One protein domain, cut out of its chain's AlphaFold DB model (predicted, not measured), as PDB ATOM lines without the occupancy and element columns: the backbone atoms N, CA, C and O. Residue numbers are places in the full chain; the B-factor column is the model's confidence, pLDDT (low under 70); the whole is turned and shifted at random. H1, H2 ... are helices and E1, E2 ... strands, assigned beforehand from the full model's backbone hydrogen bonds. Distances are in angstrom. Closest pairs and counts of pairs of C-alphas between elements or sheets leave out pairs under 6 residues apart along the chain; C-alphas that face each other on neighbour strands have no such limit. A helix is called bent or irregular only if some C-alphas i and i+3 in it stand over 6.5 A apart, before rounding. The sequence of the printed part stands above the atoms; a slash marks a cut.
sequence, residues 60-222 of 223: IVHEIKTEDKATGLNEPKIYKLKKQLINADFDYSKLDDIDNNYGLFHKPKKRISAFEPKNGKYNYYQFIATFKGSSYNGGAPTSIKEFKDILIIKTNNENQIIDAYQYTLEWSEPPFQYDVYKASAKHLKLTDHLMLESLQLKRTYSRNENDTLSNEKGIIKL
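This is residues 60 to 222 of the 223 residues of an uncharacterized protein of Flavobacterium sp. ABG (UniProt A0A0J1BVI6). The model is a twisted sheet of eight strands built on the long hairpin of E3 and E4, with E2 along one side of it and E5, E6 and E7 along the other, while the short helix H5 sits between E6 and E8. Four more short helices, H1 to H4, form a chain of small contacts in which H3 and H4 only graze the sheet, and the link between E3 and E4 lies at one end of the longest axis. The printed part has 163 residues, with five named helices and eight named strands in the order E1 E2 H1 H2 H3 E3 E4 E5 H4 E6 H5 E7 E8, and its class is mixed, helices and strands. The sheet is branched and its pairs are antiparallel but for the parallel E2 and E8. The whole is compact, with a radius of gyration of the C-alphas of 15.5 A and spans of 50 by 34 by 33 A.

E1 holds residues 60 to 63 and begins at C-alpha 60, (148.729, 93.692, 147.110). E2, residues 77 to 89, is 25.2 A long and bends by 109 degrees at residue 86. H1 is residues 92 to 95, H2 residues 98 to 102 and H3 residues 108 to 115, 12.7 A long. H3 is neither bent nor irregular, but only just: C-alphas 109 and 112 are 6.0 A apart. E3, residues 122 to 135, is 36.7 A long, begins at C-alpha 122, (159.480, 88.076, 149.615), and bends by 68 degrees at residue 132. E4, residues 143 to 155, is 38.0 A long, and E5, residues 161 to 168, is 20.8 A long. H4 is residues 176 to 179, E6 residues 181 to 183, H5 residues 196 to 199 and E7 residues 201 to 203. E8, residues 218 to 221, ends at C-alpha 221, (146.587, 77.236, 140.134).

E1 and E2 form a hairpin, with N 61 and O 84 at 2.9 A. E1 and E8 lie on one side of E2, and E3 lies on the other side. E2 and E8 are parallel, with N 79 and O 219 at 2.8 A. E2 and E3 are antiparallel, with N 82 and O 126 at 2.8 A. E3, E4 and E5 make a meander, each strand the antiparallel neighbour of the one before, with N 127 and O 151 at 2.8 A and N 152 and O 165 at 2.8 A. E5 and E6 are antiparallel, with N 166 and O 181 at 2.8 A, as are E6 and E7, with N 182 and O 202 at 2.7 A. H5 is on the sheet at a height over the sheet of 6.6 A, over none of the strands; the closest C-alphas of H5 and E8, Leu 196 and Gly 218, are 5.0 A apart. H3 only grazes the sheet with residues 112 to 115, and H4 with residues 176 to 179. H1 touches H3, the closest C-alphas being Lys 94 and Ala 114 at 5.2 A. H2 touches H3 at Tyr 102 and Arg 111, closest C-alphas 6.4 A apart, and H4 at Ile 98 and Gln 177, 5.9 A. In H2 the one O i to N i+4 pair is within hydrogen-bond range; in H3 it is 0 of 4, with 4 of 5 O i to N i+3 pairs within range, and H1, H4 and H5 are too short for an O i to N i+4 pair.

The two C-alphas farthest apart are those of Ala 140 and Asn 157, at 50.2 A. The printed part has no cut. The links E1 to E2, E6 to H5 and E7 to E8 are long. The mean pLDDT of the printed part is 89.4; residues 103 to 109, residues 171 to 176 and residues 207, 209 and 211 are under 70.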
ATOM      1  N   ILE A  60     149.650  94.702 147.634       97.62
ATOM      2  CA  ILE A  60     148.729  93.692 147.110       97.62
ATOM      3  C   ILE A  60     148.808  93.726 145.587       97.62
ATOM      4  O   ILE A  60     148.444  94.724 144.974       97.62
ATOM      5  N   VAL A  61     149.242  92.620 144.986       97.50
ATOM      6  CA  VAL A  61     149.253  92.442 143.525       97.50
ATOM      7  C   VAL A  61     147.918  91.888 143.044       97.50
ATOM      8  O   VAL A  61     147.422  92.256 141.984       97.50
ATOM      9  N   HIS A  62     147.330  90.988 143.831       96.50
ATOM     10  CA  HIS A  62     146.110  90.288 143.467       96.50
ATOM     11  C   HIS A  62     145.321  89.902 144.717       96.50
ATOM     12  O   HIS A  62     145.900  89.444 145.705       96.50
ATOM     13  N   GLU A  63     143.998  90.049 144.667       96.88
ATOM     14  CA  GLU A  63     143.093  89.558 145.704       96.88
ATOM     15  C   GLU A  63     141.735  89.170 145.100       96.88
ATOM     16  O   GLU A  63     141.074  89.983 144.455       96.88
ATOM     17  N   ILE A  64     141.296  87.936 145.349       95.75
ATOM     18  CA  ILE A  64     139.963  87.429 145.017       95.75
ATOM     19  C   ILE A  64     139.243  87.084 146.316       95.75
ATOM     20  O   ILE A  64     139.732  86.301 147.129       95.75
ATOM     21  N   LYS A  65     138.037  87.637 146.486       92.12
ATOM     22  CA  LYS A  65     137.189  87.413 147.670       92.12
ATOM     23  C   LYS A  65     136.046  86.428 147.432       92.12
ATOM     24  O   LYS A  65     135.373  86.048 148.383       92.12
ATOM     25  N   THR A  66     135.803  86.038 146.184       92.19
ATOM     26  CA  THR A  66     134.738  85.090 145.847       92.19
ATOM     27  C   THR A  66     135.100  83.685 146.311       92.19
ATOM     28  O   THR A  66     136.262  83.268 146.255       92.19
ATOM     29  N   GLU A  67     134.098  82.945 146.780       90.00
ATOM     30  CA  GLU A  67     134.267  81.538 147.125       90.00
ATOM     31  C   GLU A  67     134.269  80.678 145.860       90.00
ATOM     32  O   GLU A  67     133.553  80.959 144.898       90.00
ATOM     33  N   ASP A  68     135.096  79.637 145.857       92.31
ATOM     34  CA  ASP A  68     135.107  78.661 144.776       92.31
ATOM     35  C   ASP A  68     134.113  77.544 145.038       92.31
ATOM     36  O   ASP A  68     133.889  77.136 146.175       92.31
ATOM     37  N   LYS A  69     133.581  76.986 143.951       94.81
ATOM     38  CA  LYS A  69     132.836  75.734 144.019       94.81
ATOM     39  C   LYS A  69     133.744  74.617 144.538       94.81
ATOM     40  O   LYS A  69     134.868  74.463 144.054       94.81
ATOM     41  N   ALA A  70     133.217  73.819 145.464       96.06
ATOM     42  CA  ALA A  70     133.889  72.633 145.965       96.06
ATOM     43  C   ALA A  70     134.156  71.608 144.851       96.06
ATOM     44  O   ALA A  70     133.273  71.340 144.025       96.06
ATOM     45  N   THR A  71     135.340  70.996 144.860       96.56
ATOM     46  CA  THR A  71     135.597  69.768 144.093       96.56
ATOM     47  C   THR A  71     134.761  68.602 144.633       96.56
ATOM     48  O   THR A  71     134.265  68.632 145.768       96.56
ATOM     49  N   GLY A  72     134.557  67.582 143.799       94.62
ATOM     50  CA  GLY A  72     133.829  66.369 144.156       94.62
ATOM     51  C   GLY A  72     134.518  65.545 145.246       94.62
ATOM     52  O   GLY A  72     135.685  65.749 145.583       94.62
ATOM     53  N   LEU A  73     133.776  64.592 145.813       92.88
ATOM     54  CA  LEU A  73     134.327  63.646 146.783       92.88
ATOM     55  C   LEU A  73     135.396  62.785 146.089       92.88
ATOM     56  O   LEU A  73     135.125  62.221 145.033       92.88
ATOM     57  N   ASN A  74     136.576  62.665 146.699       89.44
ATOM     58  CA  ASN A  74     137.744  61.945 146.162       89.44
ATOM     59  C   ASN A  74     138.349  62.533 144.871       89.44
ATOM     60  O   ASN A  74     139.234  61.914 144.279       89.44
ATOM     61  N   GLU A  75     137.917  63.716 144.435       94.06
ATOM     62  CA  GLU A  75     138.598  64.440 143.363       94.06
ATOM     63  C   GLU A  75     139.848  65.155 143.905       94.06
ATOM     64  O   GLU A  75     139.852  65.587 145.063       94.06
ATOM     65  N   PRO A  76     140.904  65.333 143.086       94.38
ATOM     66  CA  PRO A  76     142.063  66.125 143.480       94.38
ATOM     67  C   PRO A  76     141.659  67.533 143.926       94.38
ATOM     68  O   PRO A  76     140.874  68.213 143.258       94.38
ATOM     69  N   LYS A  77     142.229  67.997 145.040       97.19
ATOM     70  CA  LYS A  77     142.002  69.359 145.531       97.19
ATOM     71  C   LYS A  77     142.580  70.368 144.539       97.19
ATOM     72  O   LYS A  77     143.694  70.192 144.045       97.19
ATOM     73  N   ILE A  78     141.852  71.450 144.270       98.19
ATOM     74  CA  ILE A  78     142.341  72.546 143.423       98.19
ATOM     75  C   ILE A  78     142.597  73.766 144.305       98.19
ATOM     76  O   ILE A  78     141.659  74.419 144.756       98.19
ATOM     77  N   TYR A  79     143.871  74.071 144.528       98.31
ATOM     78  CA  TYR A  79     144.342  75.221 145.291       98.31
ATOM     79  C   TYR A  79     144.389  76.443 144.383       98.31
ATOM     80  O   TYR A  79     145.329  76.618 143.611       98.31
ATOM     81  N   LYS A  80     143.366  77.292 144.463       98.19
ATOM     82  CA  LYS A  80     143.248  78.490 143.624       98.19
ATOM     83  C   LYS A  80     143.821  79.707 144.324       98.19
ATOM     84  O   LYS A  80     143.566  79.904 145.515       98.19
ATOM     85  N   LEU A  81     144.574  80.525 143.591       98.19
ATOM     86  CA  LEU A  81     145.147  81.760 144.113       98.19
ATOM     87  C   LEU A  81     144.034  82.707 144.584       98.19
ATOM     88  O   LEU A  81     143.104  83.024 143.848       98.19
ATOM     89  N   LYS A  82     144.135  83.153 145.836       97.56
ATOM     90  CA  LYS A  82     143.221  84.126 146.449       97.56
ATOM     91  C   LYS A  82     143.892  85.431 146.794       97.56
ATOM     92  O   LYS A  82     143.233  86.462 146.772       97.56
ATOM     93  N   LYS A  83     145.178  85.406 147.139       98.00
ATOM     94  CA  LYS A  83     145.912  86.614 147.510       98.00
ATOM     95  C   LYS A  83     147.359  86.499 147.056       98.00
ATOM     96  O   LYS A  83     147.989  85.476 147.304       98.00
ATOM     97  N   GLN A  84     147.883  87.552 146.442       98.44
ATOM     98  CA  GLN A  84     149.301  87.701 146.127       98.44
ATOM     99  C   GLN A  84     149.792  89.054 146.631       98.44
ATOM    100  O   GLN A  84     149.164  90.084 146.371       98.44
ATOM    101  N   LEU A  85     150.925  89.054 147.327       98.56
ATOM    102  CA  LEU A  85     151.595  90.268 147.773       98.56
ATOM    103  C   LEU A  85     153.078  90.240 147.424       98.56
ATOM    104  O   LEU A  85     153.699  89.178 147.406       98.56
ATOM    105  N   ILE A  86     153.645  91.425 147.242       98.31
ATOM    106  CA  ILE A  86     155.091  91.656 147.202       98.31
ATOM    107  C   ILE A  86     155.527  92.412 148.459       98.31
ATOM    108  O   ILE A  86     154.710  93.045 149.133       98.31
ATOM    109  N   ASN A  87     156.821  92.348 148.783       97.69
ATOM    110  CA  ASN A  87     157.387  92.902 150.021       97.69
ATOM    111  C   ASN A  87     156.687  92.360 151.283       97.69
ATOM    112  O   ASN A  87     156.419  93.085 152.244       97.69
ATOM    113  N   ALA A  88     156.373  91.066 151.270       98.06
ATOM    114  CA  ALA A  88     155.683  90.368 152.342       98.06
ATOM    115  C   ALA A  88     156.562  89.255 152.934       98.06
ATOM    116  O   ALA A  88     157.558  88.837 152.341       98.06
ATOM    117  N   ASP A  89     156.221  88.790 154.132       97.88
ATOM    118  CA  ASP A  89     156.787  87.586 154.741       97.88
ATOM    119  C   ASP A  89     155.737  86.882 155.607       97.88
ATOM    120  O   ASP A  89     154.727  87.475 156.000       97.88
ATOM    121  N   PHE A  90     156.002  85.626 155.935       97.69
ATOM    122  CA  PHE A  90     155.254  84.885 156.934       97.69
ATOM    123  C   PHE A  90     155.498  85.454 158.327       97.69
ATOM    124  O   PHE A  90     156.601  85.890 158.679       97.69
ATOM    125  N   ASP A  91     154.466  85.410 159.160       95.94
ATOM    126  CA  ASP A  91     154.596  85.688 160.579       95.94
ATOM    127  C   ASP A  91     154.832  84.385 161.350       95.94
ATOM    128  O   ASP A  91     153.915  83.817 161.933       95.94
ATOM    129  N   TYR A  92     156.076  83.897 161.335       95.00
ATOM    130  CA  TYR A  92     156.457  82.629 161.975       95.00
ATOM    131  C   TYR A  92     156.034  82.529 163.446       95.00
ATOM    132  O   TYR A  92     155.614  81.467 163.884       95.00
ATOM    133  N   SER A  93     156.024  83.656 164.169       92.25
ATOM    134  CA  SER A  93     155.564  83.701 165.563       92.25
ATOM    135  C   SER A  93     154.123  83.216 165.746       92.25
ATOM    136  O   SER A  93     153.789  82.720 166.815       92.25
ATOM    137  N   LYS A  94     153.291  83.331 164.702       90.88
ATOM    138  CA  LYS A  94     151.907  82.848 164.669       90.88
ATOM    139  C   LYS A  94     151.776  81.428 164.137       90.88
ATOM    140  O   LYS A  94     150.854  80.738 164.552       90.88
ATOM    141  N   LEU A  95     152.645  81.018 163.211       89.81
ATOM    142  CA  LEU A  95     152.580  79.712 162.540       89.81
ATOM    143  C   LEU A  95     153.179  78.578 163.379       89.81
ATOM    144  O   LEU A  95     152.681  77.455 163.330       89.81
ATOM    145  N   ASP A  96     154.238  78.872 164.133       86.25
ATOM    146  CA  ASP A  96     154.954  77.870 164.930       86.25
ATOM    147  C   ASP A  96     154.150  77.425 166.164       86.25
ATOM    148  O   ASP A  96     154.432  76.377 166.742       86.25
ATOM    149  N   ASP A  97     153.152  78.218 166.565       83.44
ATOM    150  CA  ASP A  97     152.352  77.980 167.764       83.44
ATOM    151  C   ASP A  97     150.932  78.555 167.618       83.44
ATOM    152  O   ASP A  97     150.523  79.507 168.294       83.44
ATOM    153  N   ILE A  98     150.174  78.017 166.660       83.94
ATOM    154  CA  ILE A  98     148.804  78.466 166.378       83.94
ATOM    155  C   ILE A  98     147.926  78.299 167.624       83.94
ATOM    156  O   ILE A  98     147.104  79.169 167.925       83.94
ATOM    157  N   ASP A  99     148.116  77.218 168.377       81.50
ATOM    158  CA  ASP A  99     147.306  76.920 169.556       81.50
ATOM    159  C   ASP A  99     147.495  77.929 170.689       81.50
ATOM    160  O   ASP A  99     146.494  78.373 171.256       81.50
ATOM    161  N   ASN A 100     148.724  78.358 171.001       82.38
ATOM    162  CA  ASN A 100     148.914  79.369 172.046       82.38
ATOM    163  C   ASN A 100     148.503  80.769 171.578       82.38
ATOM    164  O   ASN A 100     147.939  81.535 172.361       82.38
ATOM    165  N   ASN A 101     148.719  81.107 170.302       80.12
ATOM    166  CA  ASN A 101     148.352  82.423 169.774       80.12
ATOM    167  C   ASN A 101     146.836  82.615 169.623       80.12
ATOM    168  O   ASN A 101     146.336  83.739 169.728       80.12
ATOM    169  N   TYR A 102     146.100  81.533 169.361       76.62
ATOM    170  CA  TYR A 102     144.677  81.600 169.027       76.62
ATOM    171  C   TYR A 102     143.772  80.802 169.957       76.62
ATOM    172  O   TYR A 102     142.558  80.896 169.795       76.62
ATOM    173  N   GLY A 103     144.323  80.107 170.952       69.00
ATOM    174  CA  GLY A 103     143.602  79.337 171.959       69.00
ATOM    175  C   GLY A 103     142.941  78.069 171.408       69.00
ATOM    176  O   GLY A 103     142.356  78.067 170.329       69.00
ATOM    177  N   LEU A 104     142.922  77.002 172.214       66.75
ATOM    178  CA  LEU A 104     142.359  75.688 171.850       66.75
ATOM    179  C   LEU A 104     140.833  75.688 171.596       66.75
ATOM    180  O   LEU A 104     140.305  74.736 171.031       66.75
ATOM    181  N   PHE A 105     140.108  76.737 172.011       65.31
ATOM    182  CA  PHE A 105     138.633  76.778 172.008       65.31
ATOM    183  C   PHE A 105     138.027  78.032 171.346       65.31
ATOM    184  O   PHE A 105     136.857  78.355 171.567       65.31
ATOM    185  N   HIS A 106     138.790  78.802 170.562       58.62
ATOM    186  CA  HIS A 106     138.261  80.006 169.904       58.62
ATOM    187  C   HIS A 106     137.632  79.738 168.525       58.62
ATOM    188  O   HIS A 106     137.923  78.756 167.848       58.62
ATOM    189  N   LYS A 107     136.738  80.651 168.102       60.97
ATOM    190  CA  LYS A 107     135.985  80.568 166.835       60.97
ATOM    191  C   LYS A 107     136.931  80.434 165.618       60.97
ATOM    192  O   LYS A 107     137.885  81.213 165.534       60.97
ATOM    193  N   PRO A 108     136.597  79.600 164.607       60.00
ATOM    194  CA  PRO A 108     137.431  79.352 163.419       60.00
ATOM    195  C   PRO A 108     137.936  80.610 162.697       60.00
ATOM    196  O   PRO A 108     139.069  80.646 162.223       60.00
ATOM    197  N   LYS A 109     137.136  81.689 162.676       63.19
ATOM    198  CA  LYS A 109     137.485  82.961 162.012       63.19
ATOM    199  C   LYS A 109     138.772  83.614 162.536       63.19
ATOM    200  O   LYS A 109     139.392  84.364 161.792       63.19
ATOM    201  N   LYS A 110     139.190  83.350 163.782       72.00
ATOM    202  CA  LYS A 110     140.466  83.875 164.303       72.00
ATOM    203  C   LYS A 110     141.680  83.113 163.755       72.00
ATOM    204  O   LYS A 110     142.733  83.724 163.605       72.00
ATOM    205  N   ARG A 111     141.533  81.836 163.384       77.12
ATOM    206  CA  ARG A 111     142.650  80.970 162.962       77.12
ATOM    207  C   ARG A 111     143.226  81.342 161.602       77.12
ATOM    208  O   ARG A 111     144.437  81.326 161.437       77.12
ATOM    209  N   ILE A 112     142.385  81.785 160.662       82.88
ATOM    210  CA  ILE A 112     142.843  82.274 159.344       82.88
ATOM    211  C   ILE A 112     143.870  83.407 159.496       82.88
ATOM    212  O   ILE A 112     144.780  83.528 158.685       82.88
ATOM    213  N   SER A 113     143.784  84.206 160.567       88.56
ATOM    214  CA  SER A 113     144.726  85.307 160.787       88.56
ATOM    215  C   SER A 113     146.162  84.864 161.096       88.56
ATOM    216  O   SER A 113     147.071  85.680 160.942       88.56
ATOM    217  N   ALA A 114     146.385  83.596 161.472       89.44
ATOM    218  CA  ALA A 114     147.728  83.025 161.617       89.44
ATOM    219  C   ALA A 114     148.494  83.031 160.287       89.44
ATOM    220  O   ALA A 114     149.717  83.136 160.262       89.44
ATOM    221  N   PHE A 115     147.750  82.970 159.183       93.06
ATOM    222  CA  PHE A 115     148.269  82.928 157.826       93.06
ATOM    223  C   PHE A 115     148.374  84.324 157.199       93.06
ATOM    224  O   PHE A 115     148.832  84.444 156.073       93.06
ATOM    225  N   GLU A 116     147.987  85.401 157.893       95.06
ATOM    226  CA  GLU A 116     148.124  86.750 157.334       95.06
ATOM    227  C   GLU A 116     149.600  87.197 157.301       95.06
ATOM    228  O   GLU A 116     150.314  87.081 158.302       95.06
ATOM    229  N   PRO A 117     150.074  87.768 156.179       96.88
ATOM    230  CA  PRO A 117     151.473  88.140 156.027       96.88
ATOM    231  C   PRO A 117     151.825  89.420 156.791       96.88
ATOM    232  O   PRO A 117     151.010  90.340 156.948       96.88
ATOM    233  N   LYS A 118     153.102  89.547 157.151       96.69
ATOM    234  CA  LYS A 118     153.718  90.793 157.631       96.69
ATOM    235  C   LYS A 118     154.580  91.443 156.545       96.69
ATOM    236  O   LYS A 118     154.749  90.884 155.465       96.69
ATOM    237  N   ASN A 119     155.096  92.643 156.813       97.38
ATOM    238  CA  ASN A 119     156.050  93.297 155.911       97.38
ATOM    239  C   ASN A 119     157.339  92.472 155.809       97.38
ATOM    240  O   ASN A 119     157.810  91.923 156.808       97.38
ATOM    241  N   GLY A 120     157.911  92.410 154.611       96.19
ATOM    242  CA  GLY A 120     159.086  91.602 154.327       96.19
ATOM    243  C   GLY A 120     159.714  91.898 152.975       96.19
ATOM    244  O   GLY A 120     159.501  92.953 152.386       96.19
ATOM    245  N   LYS A 121     160.512  90.949 152.482       96.56
ATOM    246  CA  LYS A 121     161.254  91.072 151.214       96.56
ATOM    247  C   LYS A 121     160.874  90.026 150.164       96.56
ATOM    248  O   LYS A 121     161.559  89.919 149.153       96.56
ATOM    249  N   TYR A 122     159.859  89.216 150.439       98.25
ATOM    250  CA  TYR A 122     159.480  88.076 149.615       98.25
ATOM    251  C   TYR A 122     158.146  88.323 148.921       98.25
ATOM    252  O   TYR A 122     157.412  89.264 149.244       98.25
ATOM    253  N   ASN A 123     157.837  87.441 147.980       98.56
ATOM    254  CA  ASN A 123     156.511  87.338 147.406       98.56
ATOM    255  C   ASN A 123     155.713  86.334 148.234       98.56
ATOM    256  O   ASN A 123     156.216  85.272 148.604       98.56
ATOM    257  N   TYR A 124     154.476  86.688 148.537       98.62
ATOM    258  CA  TYR A 124     153.555  85.878 149.313       98.62
ATOM    259  C   TYR A 124     152.369  85.497 148.439       98.62
ATOM    260  O   TYR A 124     151.800  86.353 147.763       98.62
ATOM    261  N   TYR A 125     151.969  84.234 148.513       98.69
ATOM    262  CA  TYR A 125     150.819  83.684 147.817       98.69
ATOM    263  C   TYR A 125     149.952  82.938 148.818       98.69
ATOM    264  O   TYR A 125     150.459  82.151 149.613       98.69
ATOM    265  N   GLN A 126     148.647  83.158 148.749       98.25
ATOM    266  CA  GLN A 126     147.650  82.422 149.510       98.25
ATOM    267  C   GLN A 126     146.695  81.748 148.546       98.25
ATOM    268  O   GLN A 126     146.054  82.416 147.729       98.25
ATOM    269  N   PHE A 127     146.565  80.442 148.698       98.06
ATOM    270  CA  PHE A 127     145.665  79.600 147.940       98.06
ATOM    271  C   PHE A 127     144.602  79.022 148.859       98.06
ATOM    272  O   PHE A 127     144.876  78.732 150.026       98.06
ATOM    273  N   ILE A 128     143.402  78.834 148.317       96.88
ATOM    274  CA  ILE A 128     142.320  78.125 148.993       96.88
ATOM    275  C   ILE A 128     141.846  76.994 148.087       96.88
ATOM    276  O   ILE A 128     141.561  77.223 146.911       96.88
ATOM    277  N   ALA A 129     141.750  75.786 148.635       97.00
ATOM    278  CA  ALA A 129     141.084  74.665 147.987       97.00
ATOM    279  C   ALA A 129     139.775  74.379 148.714       97.00
ATOM    280  O   ALA A 129     139.803  74.079 149.898       97.00
ATOM    281  N   THR A 130     138.641  74.461 148.015       95.94
ATOM    282  CA  THR A 130     137.335  74.049 148.556       95.94
ATOM    283  C   THR A 130     136.998  72.664 148.008       95.94
ATOM    284  O   THR A 130     137.082  72.456 146.798       95.94
ATOM    285  N   PHE A 131     136.643  71.710 148.868       95.31
ATOM    286  CA  PHE A 131     136.435  70.308 148.483       95.31
ATOM    287  C   PHE A 131     135.365  69.625 149.336       95.31
ATOM    288  O   PHE A 131     135.084  70.041 150.460       95.31
ATOM    289  N   LYS A 132     134.766  68.555 148.807       94.88
ATOM    290  CA  LYS A 132     133.854  67.693 149.566       94.88
ATOM    291  C   LYS A 132     134.621  66.601 150.304       94.88
ATOM    292  O   LYS A 132     135.434  65.900 149.707       94.88
ATOM    293  N   GLY A 133     134.313  66.416 151.583       90.88
ATOM    294  CA  GLY A 133     134.909  65.391 152.437       90.88
ATOM    295  C   GLY A 133     133.886  64.729 153.354       90.88
ATOM    296  O   GLY A 133     132.766  65.213 153.530       90.88
ATOM    297  N   SER A 134     134.272  63.608 153.952       88.12
ATOM    298  CA  SER A 134     133.489  62.935 154.989       88.12
ATOM    299  C   SER A 134     133.691  63.628 156.337       88.12
ATOM    300  O   SER A 134     134.826  63.771 156.780       88.12
ATOM    301  N   SER A 135     132.612  64.032 157.016       83.69
ATOM    302  CA  SER A 135     132.703  64.528 158.397       83.69
ATOM    303  C   SER A 135     132.442  63.419 159.408       83.69
ATOM    304  O   SER A 135     131.459  62.683 159.289       83.69
ATOM    305  N   TYR A 136     133.284  63.342 160.440       77.38
ATOM    306  CA  TYR A 136     133.030  62.487 161.594       77.38
ATOM    307  C   TYR A 136     131.839  63.029 162.395       77.38
ATOM    308  O   TYR A 136     131.803  64.206 162.745       77.38
ATOM    309  N   ASN A 137     130.853  62.170 162.666       76.62
ATOM    310  CA  ASN A 137     129.619  62.533 163.369       76.62
ATOM    311  C   ASN A 137     129.392  61.665 164.626       76.62
ATOM    312  O   ASN A 137     128.254  61.319 164.934       76.62
ATOM    313  N   GLY A 138     130.455  61.255 165.333       71.00
ATOM    314  CA  GLY A 138     130.320  60.592 166.641       71.00
ATOM    315  C   GLY A 138     129.516  59.282 166.635       71.00
ATOM    316  O   GLY A 138     128.823  58.995 167.604       71.00
ATOM    317  N   GLY A 139     129.563  58.514 165.539       75.19
ATOM    318  CA  GLY A 139     128.828  57.248 165.381       75.19
ATOM    319  C   GLY A 139     127.511  57.341 164.597       75.19
ATOM    320  O   GLY A 139     126.938  56.308 164.260       75.19
ATOM    321  N   ALA A 140     127.046  58.544 164.249       80.06
ATOM    322  CA  ALA A 140     125.965  58.726 163.277       80.06
ATOM    323  C   ALA A 140     126.455  58.473 161.831       80.06
ATOM    324  O   ALA A 140     127.668  58.467 161.593       80.06
ATOM    325  N   PRO A 141     125.546  58.300 160.846       83.31
ATOM    326  CA  PRO A 141     125.936  58.138 159.450       83.31
ATOM    327  C   PRO A 141     126.877  59.254 158.982       83.31
ATOM    328  O   PRO A 141     126.666  60.441 159.267       83.31
ATOM    329  N   THR A 142     127.923  58.864 158.255       82.38
ATOM    330  CA  THR A 142     128.884  59.793 157.660       82.38
ATOM    331  C   THR A 142     128.154  60.773 156.752       82.38
ATOM    332  O   THR A 142     127.514  60.371 155.781       82.38
ATOM    333  N   SER A 143     128.264  62.068 157.041       88.38
ATOM    334  CA  SER A 143     127.760  63.117 156.152       88.38
ATOM    335  C   SER A 143     128.885  63.679 155.297       88.38
ATOM    336  O   SER A 143     130.000  63.869 155.785       88.38
ATOM    337  N   ILE A 144     128.581  63.993 154.040       90.88
ATOM    338  CA  ILE A 144     129.496  64.720 153.161       90.88
ATOM    339  C   ILE A 144     129.314  66.215 153.424       90.88
ATOM    340  O   ILE A 144     128.194  66.723 153.350       90.88
ATOM    341  N   LYS A 145     130.406  66.913 153.734       91.19
ATOM    342  CA  LYS A 145     130.438  68.365 153.950       91.19
ATOM    343  C   LYS A 145     131.494  69.011 153.064       91.19
ATOM    344  O   LYS A 145     132.346  68.323 152.504       91.19
ATOM    345  N   GLU A 146     131.411  70.326 152.935       92.31
ATOM    346  CA  GLU A 146     132.445  71.125 152.286       92.31
ATOM    347  C   GLU A 146     133.498  71.548 153.311       92.31
ATOM    348  O   GLU A 146     133.171  71.939 154.434       92.31
ATOM    349  N   PHE A 147     134.755  71.448 152.899       91.69
ATOM    350  CA  PHE A 147     135.948  71.811 153.650       91.69
ATOM    351  C   PHE A 147     136.805  72.745 152.795       91.69
ATOM    352  O   PHE A 147     136.670  72.787 151.567       91.69
ATOM    353  N   LYS A 148     137.691  73.490 153.447       93.12
ATOM    354  CA  LYS A 148     138.622  74.440 152.862       93.12
ATOM    355  C   LYS A 148     140.012  74.217 153.442       93.12
ATOM    356  O   LYS A 148     140.252  74.352 154.640       93.12
ATOM    357  N   ASP A 149     140.958  73.976 152.553       94.31
ATOM    358  CA  ASP A 149     142.372  74.035 152.896       94.31
ATOM    359  C   ASP A 149     142.929  75.401 152.527       94.31
ATOM    360  O   ASP A 149     142.630  75.938 151.456       94.31
ATOM    361  N   ILE A 150     143.774  75.942 153.399       95.56
ATOM    362  CA  ILE A 150     144.640  77.073 153.099       95.56
ATOM    363  C   ILE A 150     146.051  76.566 152.827       95.56
ATOM    364  O   ILE A 150     146.583  75.744 153.568       95.56
ATOM    365  N   LEU A 151     146.660  77.076 151.760       97.81
ATOM    366  CA  LEU A 151     148.071  76.890 151.447       97.81
ATOM    367  C   LEU A 151     148.695  78.271 151.269       97.81
ATOM    368  O   LEU A 151     148.244  79.051 150.431       97.81
ATOM    369  N   ILE A 152     149.732  78.572 152.040       98.50
ATOM    370  CA  ILE A 152     150.535  79.783 151.872       98.50
ATOM    371  C   ILE A 152     151.905  79.416 151.321       98.50
ATOM    372  O   ILE A 152     152.527  78.462 151.780       98.50
ATOM    373  N   ILE A 153     152.381  80.173 150.335       98.69
ATOM    374  CA  ILE A 153     153.687  79.976 149.705       98.69
ATOM    375  C   ILE A 153     154.444  81.298 149.721       98.69
ATOM    376  O   ILE A 153     153.920  82.346 149.348       98.69
ATOM    377  N   LYS A 154     155.702  81.227 150.141       98.38
ATOM    378  CA  LYS A 154     156.666  82.318 150.128       98.38
ATOM    379  C   LYS A 154     157.696  82.038 149.045       98.38
ATOM    380  O   LYS A 154     158.341  80.988 149.072       98.38
ATOM    381  N   THR A 155     157.900  82.980 148.128       98.69
ATOM    382  CA  THR A 155     158.912  82.861 147.070       98.69
ATOM    383  C   THR A 155     159.881  84.039 147.055       98.69
ATOM    384  O   THR A 155     159.610  85.110 147.602       98.69
ATOM    385  N   ASN A 156     161.053  83.837 146.454       98.19
ATOM    386  CA  ASN A 156     161.934  84.942 146.076       98.19
ATOM    387  C   ASN A 156     161.471  85.592 144.751       98.19
ATOM    388  O   ASN A 156     160.457  85.210 144.168       98.19
ATOM    389  N   ASN A 157     162.247  86.553 144.247       97.31
ATOM    390  CA  ASN A 157     161.931  87.277 143.010       97.31
ATOM    391  C   ASN A 157     161.999  86.412 141.736       97.31
ATOM    392  O   ASN A 157     161.512  86.831 140.693       97.31
ATOM    393  N   GLU A 158     162.573  85.211 141.812       97.94
ATOM    394  CA  GLU A 158     162.670  84.245 140.708       97.94
ATOM    395  C   GLU A 158     161.603  83.139 140.809       97.94
ATOM    396  O   GLU A 158     161.712  82.095 140.159       97.94
ATOM    397  N   ASN A 159     160.589  83.344 141.660       97.94
ATOM    398  CA  ASN A 159     159.545  82.377 142.002       97.94
ATOM    399  C   ASN A 159     160.061  81.063 142.608       97.94
ATOM    400  O   ASN A 159     159.321  80.085 142.672       97.94
ATOM    401  N   GLN A 160     161.297  81.019 143.102       98.56
ATOM    402  CA  GLN A 160     161.776  79.885 143.888       98.56
ATOM    403  C   GLN A 160     161.068  79.870 145.243       98.56
ATOM    404  O   GLN A 160     161.074  80.873 145.963       98.56
ATOM    405  N   ILE A 161     160.472  78.731 145.584       98.56
ATOM    406  CA  ILE A 161     159.784  78.506 146.850       98.56
ATOM    407  C   ILE A 161     160.827  78.463 147.963       98.56
ATOM    408  O   ILE A 161     161.753  77.653 147.947       98.56
ATOM    409  N   ILE A 162     160.668  79.375 148.917       98.19
ATOM    410  CA  ILE A 162     161.512  79.491 150.105       98.19
ATOM    411  C   ILE A 162     160.884  78.736 151.268       98.19
ATOM    412  O   ILE A 162     161.593  78.083 152.027       98.19
ATOM    413  N   ASP A 163     159.565  78.853 151.419       97.88
ATOM    414  CA  ASP A 163     158.811  78.179 152.468       97.88
ATOM    415  C   ASP A 163     157.334  78.070 152.066       97.88
ATOM    416  O   ASP A 163     156.843  78.875 151.266       97.88
ATOM    417  N   ALA A 164     156.619  77.095 152.619       98.06
ATOM    418  CA  ALA A 164     155.182  76.950 152.414       98.06
ATOM    419  C   ALA A 164     154.526  76.193 153.569       98.06
ATOM    420  O   ALA A 164     155.127  75.271 154.120       98.06
ATOM    421  N   TYR A 165     153.285  76.564 153.893       97.00
ATOM    422  CA  TYR A 165     152.483  75.910 154.927       97.00
ATOM    423  C   TYR A 165     151.087  75.592 154.410       97.00
ATOM    424  O   TYR A 165     150.495  76.411 153.709       97.00
ATOM    425  N   GLN A 166     150.556  74.436 154.792       95.81
ATOM    426  CA  GLN A 166     149.187  74.016 154.519       95.81
ATOM    427  C   GLN A 166     148.458  73.740 155.838       95.81
ATOM    428  O   GLN A 166     149.074  73.291 156.806       95.81
ATOM    429  N   TYR A 167     147.163  74.054 155.872       92.19
ATOM    430  CA  TYR A 167     146.285  73.788 157.007       92.19
ATOM    431  C   TYR A 167     144.830  73.632 156.550       92.19
ATOM    432  O   TYR A 167     144.378  74.348 155.655       92.19
ATOM    433  N   THR A 168     144.071  72.744 157.193       89.38
ATOM    434  CA  THR A 168     142.630  72.582 156.945       89.38
ATOM    435  C   THR A 168     141.811  73.432 157.919       89.38
ATOM    436  O   THR A 168     141.901  73.267 159.132       89.38
ATOM    437  N   LEU A 169     140.981  74.347 157.410       83.00
ATOM    438  CA  LEU A 169     140.343  75.408 158.206       83.00
ATOM    439  C   LEU A 169     139.207  74.923 159.125       83.00
ATOM    440  O   LEU A 169     138.990  75.479 160.213       83.00
ATOM    441  N   GLU A 170     138.455  73.921 158.676       72.50
ATOM    442  CA  GLU A 170     137.212  73.448 159.295       72.50
ATOM    443  C   GLU A 170     137.444  72.360 160.343       72.50
ATOM    444  O   GLU A 170     136.547  72.090 161.151       72.50
ATOM    445  N   TRP A 171     138.638  71.767 160.386       64.69
ATOM    446  CA  TRP A 171     138.975  70.833 161.451       64.69
ATOM    447  C   TRP A 171     139.111  71.605 162.764       64.69
ATOM    448  O   TRP A 171     139.647  72.715 162.849       64.69
ATOM    449  N   SER A 172     138.428  71.089 163.778       53.97
ATOM    450  CA  SER A 172     138.118  71.809 165.014       53.97
ATOM    451  C   SER A 172     138.367  70.964 166.259       53.97
ATOM    452  O   SER A 172     137.982  71.382 167.350       53.97
ATOM    453  N   GLU A 173     139.072  69.839 166.123       59.25
ATOM    454  CA  GLU A 173     139.547  69.069 167.268       59.25
ATOM    455  C   GLU A 173     140.933  69.584 167.684       59.25
ATOM    456  O   GLU A 173     141.887  69.476 166.915       59.25
ATOM    457  N   PRO A 174     141.064  70.214 168.862       60.00
ATOM    458  CA  PRO A 174     142.356  70.662 169.356       60.00
ATOM    459  C   PRO A 174     143.286  69.477 169.680       60.00
ATOM    460  O   PRO A 174     142.811  68.400 170.051       60.00
ATOM    461  N   PRO A 175     144.614  69.693 169.677       64.38
ATOM    462  CA  PRO A 175     145.310  70.931 169.330       64.38
ATOM    463  C   PRO A 175     145.442  71.106 167.809       64.38
ATOM    464  O   PRO A 175     145.767  70.173 167.076       64.38
ATOM    465  N   PHE A 176     145.182  72.320 167.337       68.38
ATOM    466  CA  PHE A 176     145.117  72.665 165.920       68.38
ATOM    467  C   PHE A 176     146.484  72.617 165.235       68.38
ATOM    468  O   PHE A 176     146.545  72.427 164.022       68.38
ATOM    469  N   GLN A 177     147.578  72.748 165.991       76.94
ATOM    470  CA  GLN A 177     148.938  72.661 165.461       76.94
ATOM    471  C   GLN A 177     149.211  71.320 164.764       76.94
ATOM    472  O   GLN A 177     150.060  71.268 163.873       76.94
ATOM    473  N   TYR A 178     148.489  70.243 165.114       71.50
ATOM    474  CA  TYR A 178     148.651  68.951 164.441       71.50
ATOM    475  C   TYR A 178     148.410  69.036 162.939       71.50
ATOM    476  O   TYR A 178     149.123  68.384 162.181       71.50
ATOM    477  N   ASP A 179     147.455  69.851 162.500       83.00
ATOM    478  CA  ASP A 179     147.039  69.901 161.097       83.00
ATOM    479  C   ASP A 179     147.840  70.912 160.272       83.00
ATOM    480  O   ASP A 179     147.515  71.172 159.116       83.00
ATOM    481  N   VAL A 180     148.898  71.487 160.851       89.75
ATOM    482  CA  VAL A 180     149.796  72.397 160.145       89.75
ATOM    483  C   VAL A 180     150.934  71.603 159.525       89.75
ATOM    484  O   VAL A 180     151.807  71.069 160.220       89.75
ATOM    485  N   TYR A 181     150.969  71.602 158.199       93.38
ATOM    486  CA  TYR A 181     152.049  71.021 157.417       93.38
ATOM    487  C   TYR A 181     152.956  72.104 156.849       93.38
ATOM    488  O   TYR A 181     152.493  73.166 156.450       93.38
ATOM    489  N   LYS A 182     154.249  71.807 156.760       95.38
ATOM    490  CA  LYS A 182     155.294  72.647 156.184       95.38
ATOM    491  C   LYS A 182     155.965  71.932 155.019       95.38
ATOM    492  O   LYS A 182     156.264  70.742 155.107       95.38
ATOM    493  N   ALA A 183     156.231  72.645 153.932       97.00
ATOM    494  CA  ALA A 183     156.978  72.096 152.807       97.00
ATOM    495  C   ALA A 183     158.418  71.751 153.206       97.00
ATOM    496  O   ALA A 183     159.073  72.484 153.948       97.00
ATOM    497  N   SER A 184     158.922  70.631 152.690       95.62
ATOM    498  CA  SER A 184     160.312  70.206 152.911       95.62
ATOM    499  C   SER A 184     161.133  70.084 151.629       95.62
ATOM    500  O   SER A 184     162.362  69.982 151.699       95.62
ATOM    501  N   ALA A 185     160.481  70.156 150.466       94.88
ATOM    502  CA  ALA A 185     161.156  70.205 149.178       94.88
ATOM    503  C   ALA A 185     162.000  71.484 149.032       94.88
ATOM    504  O   ALA A 185     161.622  72.563 149.487       94.88
ATOM    505  N   LYS A 186     163.154  71.364 148.366       94.06
ATOM    506  CA  LYS A 186     164.077  72.474 148.088       94.06
ATOM    507  C   LYS A 186     164.180  72.718 146.587       94.06
ATOM    508  O   LYS A 186     163.979  71.803 145.797       94.06
ATOM    509  N   HIS A 187     164.548  73.941 146.208       94.50
ATOM    510  CA  HIS A 187     164.816  74.343 144.816       94.50
ATOM    511  C   HIS A 187     163.623  74.228 143.853       94.50
ATOM    512  O   HIS A 187     163.805  74.258 142.637       94.50
ATOM    513  N   LEU A 188     162.402  74.148 144.378       97.88
ATOM    514  CA  LEU A 188     161.188  74.135 143.575       97.88
ATOM    515  C   LEU A 188     160.815  75.560 143.154       97.88
ATOM    516  O   LEU A 188     160.956  76.500 143.938       97.88
ATOM    517  N   LYS A 189     160.326  75.730 141.925       98.31
ATOM    518  CA  LYS A 189     159.731  76.991 141.470       98.31
ATOM    519  C   LYS A 189     158.215  76.899 141.548       98.31
ATOM    520  O   LYS A 189     157.641  75.876 141.190       98.31
ATOM    521  N   LEU A 190     157.579  77.975 141.995       98.50
ATOM    522  CA  LEU A 190     156.137  78.120 141.911       98.50
ATOM    523  C   LEU A 190     155.762  78.367 140.450       98.50
ATOM    524  O   LEU A 190     156.118  79.395 139.871       98.50
ATOM    525  N   THR A 191     155.051  77.412 139.866       98.31
ATOM    526  CA  THR A 191     154.496  77.501 138.518       98.31
ATOM    527  C   THR A 191     153.004  77.235 138.571       98.31
ATOM    528  O   THR A 191     152.495  76.646 139.528       98.31
ATOM    529  N   ASP A 192     152.301  77.657 137.528       98.25
ATOM    530  CA  ASP A 192     150.921  77.240 137.355       98.25
ATOM    531  C   ASP A 192     150.846  75.712 137.180       98.25
ATOM    532  O   ASP A 192     151.779  75.093 136.661       98.25
ATOM    533  N   HIS A 193     149.762  75.109 137.667       98.31
ATOM    534  CA  HIS A 193     149.550  73.659 137.716       98.31
ATOM    535  C   HIS A 193     150.618  72.857 138.494       98.31
ATOM    536  O   HIS A 193     150.796  71.663 138.249       98.31
ATOM    537  N   LEU A 194     151.317  73.467 139.459       98.38
ATOM    538  CA  LEU A 194     152.248  72.745 140.334       98.38
ATOM    539  C   LEU A 194     151.500  71.710 141.197       98.38
ATOM    540  O   LEU A 194     150.506  72.037 141.846       98.38
ATOM    541  N   MET A 195     151.992  70.470 141.232       98.31
ATOM    542  CA  MET A 195     151.417  69.394 142.054       98.31
ATOM    543  C   MET A 195     151.733  69.618 143.536       98.31
ATOM    544  O   MET A 195     152.891  69.859 143.885       98.31
ATOM    545  N   LEU A 196     150.740  69.515 144.419       97.88
ATOM    546  CA  LEU A 196     150.897  69.737 145.862       97.88
ATOM    547  C   LEU A 196     151.932  68.784 146.477       97.88
ATOM    548  O   LEU A 196     152.749  69.183 147.302       97.88
ATOM    549  N   GLU A 197     151.936  67.535 146.022       96.94
ATOM    550  CA  GLU A 197     152.809  66.453 146.470       96.94
ATOM    551  C   GLU A 197     154.292  66.801 146.284       96.94
ATOM    552  O   GLU A 197     155.144  66.380 147.069       96.94
ATOM    553  N   SER A 198     154.609  67.630 145.282       97.25
ATOM    554  CA  SER A 198     155.977  68.088 145.027       97.25
ATOM    555  C   SER A 198     156.548  68.949 146.158       97.25
ATOM    556  O   SER A 198     157.766  69.028 146.298       97.25
ATOM    557  N   LEU A 199     155.694  69.543 147.005       97.44
ATOM    558  CA  LEU A 199     156.113  70.305 148.186       97.44
ATOM    559  C   LEU A 199     156.657  69.414 149.312       97.44
ATOM    560  O   LEU A 199     157.330  69.924 150.213       97.44
ATOM    561  N   GLN A 200     156.386  68.101 149.269       96.00
ATOM    562  CA  GLN A 200     156.769  67.136 150.308       96.00
ATOM    563  C   GLN A 200     156.383  67.646 151.705       96.00
ATOM    564  O   GLN A 200     157.241  67.896 152.559       96.00
ATOM    565  N   LEU A 201     155.086  67.891 151.894       95.38
ATOM    566  CA  LEU A 201     154.527  68.479 153.108       95.38
ATOM    567  C   LEU A 201     154.749  67.563 154.320       95.38
ATOM    568  O   LEU A 201     154.408  66.380 154.290       95.38
ATOM    569  N   LYS A 202     155.299  68.133 155.396       93.31
ATOM    570  CA  LYS A 202     155.560  67.465 156.674       93.31
ATOM    571  C   LYS A 202     154.838  68.159 157.817       93.31
ATOM    572  O   LYS A 202     154.865  69.384 157.876       93.31
ATOM    573  N   ARG A 203     154.237  67.415 158.744       90.38
ATOM    574  CA  ARG A 203     153.640  67.998 159.953       90.38
ATOM    575  C   ARG A 203     154.690  68.797 160.726       90.38
ATOM    576  O   ARG A 203     155.817  68.340 160.916       90.38
ATOM    577  N   THR A 204     154.307  69.988 161.175       88.00
ATOM    578  CA  THR A 204     155.150  70.843 162.033       88.00
ATOM    579  C   THR A 204     155.230  70.318 163.463       88.00
ATOM    580  O   THR A 204     156.231  70.525 164.144       88.00
ATOM    581  N   TYR A 205     154.202  69.586 163.892       82.31
ATOM    582  CA  TYR A 205     154.133  68.924 165.181       82.31
ATOM    583  C   TYR A 205     153.596  67.504 164.994       82.31
ATOM    584  O   TYR A 205     152.518  67.303 164.440       82.31
ATOM    585  N   SER A 206     154.352  66.505 165.451       72.50
ATOM    586  CA  SER A 206     153.910  65.112 165.463       72.50
ATOM    587  C   SER A 206     154.275  64.446 166.784       72.50
ATOM    588  O   SER A 206     155.354  64.675 167.330       72.50
ATOM    589  N   ARG A 207     153.381  63.586 167.282       67.00
ATOM    590  CA  ARG A 207     153.678  62.667 168.393       67.00
ATOM    591  C   ARG A 207     154.407  61.400 167.934       67.00
ATOM    592  O   ARG A 207     154.926  60.680 168.778       67.00
ATOM    593  N   ASN A 208     154.410  61.106 166.633       72.38
ATOM    594  CA  ASN A 208     154.948  59.876 166.058       72.38
ATOM    595  C   ASN A 208     155.675  60.162 164.733       72.38
ATOM    596  O   ASN A 208     155.114  60.770 163.823       72.38
ATOM    597  N   GLU A 209     156.907  59.684 164.596       68.94
ATOM    598  CA  GLU A 209     157.727  59.874 163.390       68.94
ATOM    599  C   GLU A 209     157.071  59.287 162.125       68.94
ATOM    600  O   GLU A 209     157.262  59.816 161.027       68.94
ATOM    601  N   ASN A 210     156.220  58.267 162.283       70.38
ATOM    602  CA  ASN A 210     155.542  57.580 161.182       70.38
ATOM    603  C   ASN A 210     154.340  58.344 160.585       70.38
ATOM    604  O   ASN A 210     153.866  57.960 159.521       70.38
ATOM    605  N   ASP A 211     153.854  59.412 161.228       68.00
ATOM    606  CA  ASP A 211     152.718  60.242 160.761       68.00
ATOM    607  C   ASP A 211     153.175  61.657 160.356       68.00
ATOM    608  O   ASP A 211     152.495  62.665 160.544       68.00
ATOM    609  N   THR A 212     154.414  61.764 159.877       79.62
ATOM    610  CA  THR A 212     155.026  63.065 159.592       79.62
ATOM    611  C   THR A 212     154.744  63.568 158.187       79.62
ATOM    612  O   THR A 212     154.751  64.778 158.002       79.62
ATOM    613  N   LEU A 213     154.497  62.700 157.204       86.19
ATOM    614  CA  LEU A 213     154.290  63.093 155.807       86.19
ATOM    615  C   LEU A 213     152.806  63.207 155.467       86.19
ATOM    616  O   LEU A 213     152.004  62.344 155.811       86.19
ATOM    617  N   SER A 214     152.458  64.265 154.741       86.75
ATOM    618  CA  SER A 214     151.114  64.430 154.204       86.75
ATOM    619  C   SER A 214     150.870  63.477 153.033       86.75
ATOM    620  O   SER A 214     151.690  63.393 152.119       86.75
ATOM    621  N   ASN A 215     149.704  62.830 153.024       87.44
ATOM    622  CA  ASN A 215     149.197  62.066 151.877       87.44
ATOM    623  C   ASN A 215     148.272  62.907 150.978       87.44
ATOM    624  O   ASN A 215     147.571  62.365 150.120       87.44
ATOM    625  N   GLU A 216     148.233  64.219 151.207       88.62
ATOM    626  CA  GLU A 216     147.376  65.146 150.481       88.62
ATOM    627  C   GLU A 216     147.792  65.278 149.019       88.62
ATOM    628  O   GLU A 216     148.976  65.360 148.690       88.62
ATOM    629  N   LYS A 217     146.786  65.342 148.147       94.19
ATOM    630  CA  LYS A 217     146.952  65.464 146.699       94.19
ATOM    631  C   LYS A 217     146.224  66.685 146.181       94.19
ATOM    632  O   LYS A 217     145.107  66.982 146.614       94.19
ATOM    633  N   GLY A 218     146.817  67.374 145.216       97.19
ATOM    634  CA  GLY A 218     146.160  68.528 144.625       97.19
ATOM    635  C   GLY A 218     146.992  69.275 143.603       97.19
ATOM    636  O   GLY A 218     148.158  68.978 143.373       97.19
ATOM    637  N   ILE A 219     146.362  70.272 142.994       98.31
ATOM    638  CA  ILE A 219     146.950  71.100 141.943       98.31
ATOM    639  C   ILE A 219     146.869  72.559 142.377       98.31
ATOM    640  O   ILE A 219     145.794  73.043 142.735       98.31
ATOM    641  N   ILE A 220     147.995  73.262 142.321       98.62
ATOM    642  CA  ILE A 220     148.108  74.695 142.590       98.62
ATOM    643  C   ILE A 220     147.881  75.456 141.286       98.62
ATOM    644  O   ILE A 220     148.564  75.202 140.295       98.62
ATOM    645  N   LYS A 221     146.931  76.394 141.286       98.25
ATOM    646  CA  LYS A 221     146.587  77.236 140.134       98.25
ATOM    647  C   LYS A 221     146.804  78.712 140.438       98.25
ATOM    648  O   LYS A 221     146.288  79.227 141.433       98.25
ATOM    649  N   LEU A 222     147.561  79.381 139.572       96.94
ATOM    650  CA  LEU A 222     147.846  80.816 139.662       96.94
ATOM    651  C   LEU A 222     146.764  81.679 138.991       96.94
ATOM    652  O   LEU A 222     146.721  82.879 139.260       96.94
TER     653      LEU A 222